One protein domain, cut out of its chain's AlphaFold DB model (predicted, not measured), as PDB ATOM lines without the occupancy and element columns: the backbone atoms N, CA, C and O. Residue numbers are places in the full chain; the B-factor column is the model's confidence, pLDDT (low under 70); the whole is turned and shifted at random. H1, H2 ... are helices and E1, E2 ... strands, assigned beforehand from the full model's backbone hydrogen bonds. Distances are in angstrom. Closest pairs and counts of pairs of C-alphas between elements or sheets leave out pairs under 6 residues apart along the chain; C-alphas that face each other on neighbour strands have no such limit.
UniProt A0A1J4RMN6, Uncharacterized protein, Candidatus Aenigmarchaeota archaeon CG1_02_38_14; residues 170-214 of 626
ATOM      1  N   CYS A 170     185.094 198.810 183.423       86.50
ATOM      2  CA  CYS A 170     185.486 199.149 184.787       86.50
ATOM      3  C   CYS A 170     186.973 198.869 185.027       86.50
ATOM      4  O   CYS A 170     187.392 197.715 184.965       86.50
ATOM      5  N   TYR A 171     187.726 199.902 185.395       86.25
ATOM      6  CA  TYR A 171     189.147 199.849 185.732       86.25
ATOM      7  C   TYR A 171     189.375 200.606 187.038       86.25
ATOM      8  O   TYR A 171     188.961 201.758 187.162       86.25
ATOM      9  N   ASP A 172     190.003 199.962 188.022       84.25
ATOM     10  CA  ASP A 172     190.401 200.587 189.294       84.25
ATOM     11  C   ASP A 172     189.232 201.264 190.049       84.25
ATOM     12  O   ASP A 172     189.396 202.277 190.723       84.25
ATOM     13  N   GLY A 173     188.014 200.723 189.905       80.25
ATOM     14  CA  GLY A 173     186.777 201.284 190.472       80.25
ATOM     15  C   GLY A 173     186.059 202.321 189.592       80.25
ATOM     16  O   GLY A 173     184.903 202.649 189.856       80.25
ATOM     17  N   TYR A 174     186.670 202.779 188.499       84.94
ATOM     18  CA  TYR A 174     186.126 203.797 187.595       84.94
ATOM     19  C   TYR A 174     185.664 203.191 186.269       84.94
ATOM     20  O   TYR A 174     186.302 202.297 185.724       84.94
ATOM     21  N   TYR A 175     184.564 203.693 185.712       87.56
ATOM     22  CA  TYR A 175     184.180 203.390 184.338       87.56
ATOM     23  C   TYR A 175     184.972 204.287 183.385       87.56
ATOM     24  O   TYR A 175     184.836 205.513 183.448       87.56
ATOM     25  N   ARG A 176     185.795 203.685 182.520       91.00
ATOM     26  CA  ARG A 176     186.537 204.376 181.460       91.00
ATOM     27  C   ARG A 176     185.806 204.204 180.130       91.00
ATOM     28  O   ARG A 176     185.480 203.084 179.742       91.00
ATOM     29  N   ASN A 177     185.565 205.322 179.453       84.38
ATOM     30  CA  ASN A 177     185.061 205.384 178.086       84.38
ATOM     31  C   ASN A 177     186.187 205.909 177.185       84.38
ATOM     32  O   ASN A 177     186.566 207.082 177.290       84.38
ATOM     33  N   TYR A 178     186.737 205.020 176.365       84.81
ATOM     34  CA  TYR A 178     187.852 205.244 175.459       84.81
ATOM     35  C   TYR A 178     187.377 205.843 174.133       84.81
ATOM     36  O   TYR A 178     186.295 205.537 173.634       84.81
ATOM     37  N   PHE A 179     188.200 206.714 173.560       81.56
ATOM     38  CA  PHE A 179     187.956 207.376 172.282       81.56
ATOM     39  C   PHE A 179     189.285 207.746 171.620       81.56
ATOM     40  O   PHE A 179     190.312 207.873 172.289       81.56
ATOM     41  N   CYS A 180     189.282 207.934 170.301       79.75
ATOM     42  CA  CYS A 180     190.471 208.382 169.585       79.75
ATOM     43  C   CYS A 180     190.553 209.915 169.534       79.75
ATOM     44  O   CYS A 180     189.559 210.595 169.286       79.75
ATOM     45  N   THR A 181     191.741 210.486 169.728       81.19
ATOM     46  CA  THR A 181     192.019 211.906 169.463       81.19
ATOM     47  C   THR A 181     193.393 212.026 168.824       81.19
ATOM     48  O   THR A 181     194.371 211.543 169.384       81.19
ATOM     49  N   ALA A 182     193.470 212.634 167.634       76.19
ATOM     50  CA  ALA A 182     194.712 212.773 166.862       76.19
ATOM     51  C   ALA A 182     195.516 211.452 166.754       76.19
ATOM     52  O   ALA A 182     196.716 211.411 167.016       76.19
ATOM     53  N   ASN A 183     194.830 210.353 166.413       73.44
ATOM     54  CA  ASN A 183     195.378 208.989 166.332       73.44
ATOM     55  C   ASN A 183     195.974 208.424 167.638       73.44
ATOM     56  O   ASN A 183     196.599 207.368 167.610       73.44
ATOM     57  N   THR A 184     195.742 209.076 168.778       77.94
ATOM     58  CA  THR A 184     196.132 208.600 170.111       77.94
ATOM     59  C   THR A 184     194.897 208.156 170.885       77.94
ATOM     60  O   THR A 184     193.873 208.844 170.893       77.94
ATOM     61  N   VAL A 185     194.984 207.004 171.552       82.69
ATOM     62  CA  VAL A 185     193.912 206.515 172.426       82.69
ATOM     63  C   VAL A 185     193.833 207.410 173.659       82.69
ATOM     64  O   VAL A 185     194.830 207.632 174.343       82.69
ATOM     65  N   GLN A 186     192.646 207.929 173.944       86.88
ATOM     66  CA  GLN A 186     192.319 208.716 175.129       86.88
ATOM     67  C   GLN A 186     191.143 208.062 175.858       86.88
ATOM     68  O   GLN A 186     190.454 207.208 175.299       86.88
ATOM     69  N   TYR A 187     190.893 208.452 177.108       89.88
ATOM     70  CA  TYR A 187     189.683 208.044 177.815       89.88
ATOM     71  C   TYR A 187     189.147 209.147 178.720       89.88
ATOM     72  O   TYR A 187     189.884 209.963 179.270       89.88
ATOM     73  N   SER A 188     187.834 209.122 178.914       87.25
ATOM     74  CA  SER A 188     187.160 209.827 180.000       87.25
ATOM     75  C   SER A 188     186.867 208.817 181.103       87.25
ATOM     76  O   SER A 188     186.473 207.686 180.813       87.25
ATOM     77  N   GLN A 189     187.085 209.188 182.366       91.06
ATOM     78  CA  GLN A 189     186.778 208.321 183.503       91.06
ATOM     79  C   GLN A 189     185.660 208.909 184.356       91.06
ATOM     80  O   GLN A 189     185.611 210.110 184.609       91.06
ATOM     81  N   SER A 190     184.771 208.038 184.820       87.31
ATOM     82  CA  SER A 190     183.661 208.387 185.701       87.31
ATOM     83  C   SER A 190     183.558 207.368 186.829       87.31
ATOM     84  O   SER A 190     183.711 206.165 186.631       87.31
ATOM     85  N   CYS A 191     183.318 207.844 188.043       85.69
ATOM     86  CA  CYS A 191     183.052 206.972 189.178       85.69
ATOM     87  C   CYS A 191     181.637 206.390 189.029       85.69
ATOM     88  O   CYS A 191     180.679 207.130 188.808       85.69
ATOM     89  N   THR A 192     181.489 205.065 189.125       87.38
ATOM     90  CA  THR A 192     180.171 204.411 189.067       87.38
ATOM     91  C   THR A 192     180.060 203.350 190.149       87.38
ATOM     92  O   THR A 192     180.996 202.589 190.386       87.38
ATOM     93  N   SER A 193     178.897 203.251 190.797       84.12
ATOM     94  CA  SER A 193     178.688 202.256 191.856       84.12
ATOM     95  C   SER A 193     178.829 200.812 191.358       84.12
ATOM     96  O   SER A 193     179.124 199.934 192.157       84.12
ATOM     97  N   THR A 194     178.659 200.549 190.058       88.12
ATOM     98  CA  THR A 194     178.949 199.238 189.455       88.12
ATOM     99  C   THR A 194     180.445 198.937 189.493       88.12
ATOM    100  O   THR A 194     180.847 197.897 190.005       88.12
ATOM    101  N   CYS A 195     181.284 199.863 189.025       88.06
ATOM    102  CA  CYS A 195     182.730 199.664 189.025       88.06
ATOM    103  C   CYS A 195     183.315 199.671 190.448       88.06
ATOM    104  O   CYS A 195     184.149 198.821 190.758       88.06
ATOM    105  N   CYS A 196     182.806 200.517 191.350       85.75
ATOM    106  CA  CYS A 196     183.195 200.488 192.763       85.75
ATOM    107  C   CYS A 196     182.863 199.147 193.442       85.75
ATOM    108  O   CYS A 196     183.606 198.728 194.323       85.75
ATOM    109  N   LYS A 197     181.794 198.443 193.033       86.19
ATOM    110  CA  LYS A 197     181.470 197.102 193.559       86.19
ATOM    111  C   LYS A 197     182.401 196.006 193.063       86.19
ATOM    112  O   LYS A 197     182.660 195.057 193.794       86.19
ATOM    113  N   ASN A 198     182.905 196.137 191.839       85.12
ATOM    114  CA  ASN A 198     183.885 195.196 191.301       85.12
ATOM    115  C   ASN A 198     185.235 195.319 192.029       85.12
ATOM    116  O   ASN A 198     185.924 194.317 192.177       85.12
ATOM    117  N   LEU A 199     185.588 196.524 192.497       83.12
ATOM    118  CA  LEU A 199     186.808 196.778 193.269       83.12
ATOM    119  C   LEU A 199     186.646 196.449 194.765       83.12
ATOM    120  O   LEU A 199     187.468 195.741 195.330       83.12
ATOM    121  N   LEU A 200     185.592 196.968 195.403       80.19
ATOM    122  CA  LEU A 200     185.429 196.989 196.865       80.19
ATOM    123  C   LEU A 200     184.350 196.015 197.382       80.19
ATOM    124  O   LEU A 200     183.887 196.113 198.519       80.19
ATOM    125  N   GLY A 201     183.899 195.085 196.541       78.56
ATOM    126  CA  GLY A 201     182.857 194.117 196.882       78.56
ATOM    127  C   GLY A 201     181.436 194.711 196.937       78.56
ATOM    128  O   GLY A 201     181.196 195.853 196.544       78.56
ATOM    129  N   PRO A 202     180.434 193.950 197.421       81.25
ATOM    130  CA  PRO A 202     179.013 194.288 197.260       81.25
ATOM    131  C   PRO A 202     178.577 195.610 197.920       81.25
ATOM    132  O   PRO A 202     177.576 196.193 197.493       81.25
ATOM    133  N   ASN A 203     179.335 196.085 198.913       79.50
ATOM    134  CA  ASN A 203     179.102 197.338 199.639       79.50
ATOM    135  C   ASN A 203     179.757 198.563 198.973       79.50
ATOM    136  O   ASN A 203     179.592 199.679 199.467       79.50
ATOM    137  N   GLY A 204     180.487 198.374 197.869       83.75
ATOM    138  CA  GLY A 204     181.056 199.461 197.084       83.75
ATOM    139  C   GLY A 204     179.978 200.395 196.528       83.75
ATOM    140  O   GLY A 204     178.940 199.963 196.016       83.75
ATOM    141  N   TYR A 205     180.217 201.698 196.602       84.81
ATOM    142  CA  TYR A 205     179.385 202.716 195.974       84.81
ATOM    143  C   TYR A 205     180.233 203.909 195.535       84.81
ATOM    144  O   TYR A 205     181.312 204.165 196.065       84.81
ATOM    145  N   CYS A 206     179.734 204.644 194.548       84.88
ATOM    146  CA  CYS A 206     180.355 205.888 194.131       84.88
ATOM    147  C   CYS A 206     179.865 207.058 194.995       84.88
ATOM    148  O   CYS A 206     178.658 207.263 195.137       84.88
ATOM    149  N   SER A 207     180.794 207.849 195.535       83.50
ATOM    150  CA  SER A 207     180.519 209.088 196.264       83.50
ATOM    151  C   SER A 207     181.213 210.256 195.560       83.50
ATOM    152  O   SER A 207     182.420 210.459 195.692       83.50
ATOM    153  N   GLY A 208     180.455 211.006 194.754       83.00
ATOM    154  CA  GLY A 208     181.015 212.052 193.894       83.00
ATOM    155  C   GLY A 208     181.946 211.458 192.835       83.00
ATOM    156  O   GLY A 208     181.493 210.762 191.934       83.00
ATOM    157  N   THR A 209     183.246 211.726 192.951       81.81
ATOM    158  CA  THR A 209     184.292 211.210 192.052       81.81
ATOM    159  C   THR A 209     185.174 210.141 192.703       81.81
ATOM    160  O   THR A 209     186.258 209.888 192.195       81.81
ATOM    161  N   VAL A 210     184.762 209.539 193.826       81.31
ATOM    162  CA  VAL A 210     185.581 208.578 194.591       81.31
ATOM    163  C   VAL A 210     184.761 207.338 194.954       81.31
ATOM    164  O   VAL A 210     183.624 207.454 195.422       81.31
ATOM    165  N   CYS A 211     185.329 206.146 194.763       82.06
ATOM    166  CA  CYS A 211     184.742 204.905 195.270       82.06
ATOM    167  C   CYS A 211     184.903 204.792 196.789       82.06
ATOM    168  O   CYS A 211     185.960 205.105 197.325       82.06
ATOM    169  N   ARG A 212     183.855 204.336 197.474       81.88
ATOM    170  CA  ARG A 212     183.821 204.108 198.928       81.88
ATOM    171  C   ARG A 212     183.073 202.816 199.237       81.88
ATOM    172  O   ARG A 212     182.340 202.325 198.376       81.88
ATOM    173  N   THR A 213     183.174 202.305 200.463       78.06
ATOM    174  CA  THR A 213     182.277 201.244 200.950       78.06
ATOM    175  C   THR A 213     181.367 201.744 202.066       78.06
ATOM    176  O   THR A 213     181.607 202.783 202.686       78.06
ATOM    177  N   SER A 214     180.250 201.047 202.286       74.31
ATOM    178  CA  SER A 214     179.409 201.257 203.466       74.31
ATOM    179  C   SER A 214     179.817 200.293 204.586       74.31
ATOM    180  O   SER A 214     179.320 199.166 204.653       74.31
TER     181      SER A 214
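AT A GLANCE: This is residues 170 to 214 of the 626 residues of an uncharacterized protein of Candidatus Aenigmarchaeota archaeon CG1_02_38_14 (UniProt A0A1J4RMN6). What shape is this? A long hairpin, E1 and E2, makes an arm whose tip, residues 180 to 185, sticks out; at its other end sits a small head, helix H1 packed on a short hairpin, E3 and E4. How is it built? The printed part has 45 residues, mixed in class, in the order E1, E2, H1, E3, E4, with two antiparallel two-stranded sheets. It is loose, with a radius of gyration of the C-alphas of 12.1 A and spans of 41 by 17 by 10 A.

IN THESE COORDINATES: Where is the arm? E1, residues 174 to 181, begins at C-alpha 174 (186.126, 203.797, 187.595) and measures 20.7 A; E2, residues 184 to 191, 23.2 A. What follows? H1 is residues 193 to 200, 9.9 A; E3 is 204 to 207, 9.7 A; E4 is 210 to 213, 10.3 A, ending at C-alpha 213 (182.277, 201.244, 200.950).

HOW THE PARTS SIT: How do strands pair? Hairpin E1 and E2 is antiparallel at 154 degrees; N 175 and O 190, 2.8 A, are within hydrogen-bond range. Hairpin E3 and E4 is antiparallel at 139 degrees, with N 205 and O 212 at 2.8 A. Where is H1? Its closest C-alphas with E3 are Ser 193 and Tyr 205, 4.2 A; every O i to N i+4 pair in H1 is within range.

THE WHOLE: How large? The farthest C-alphas, Ala 182 and Ser 214, are 41.3 A apart. Any cut or low confidence? The printed part has no cut, and no printed residue is under 70.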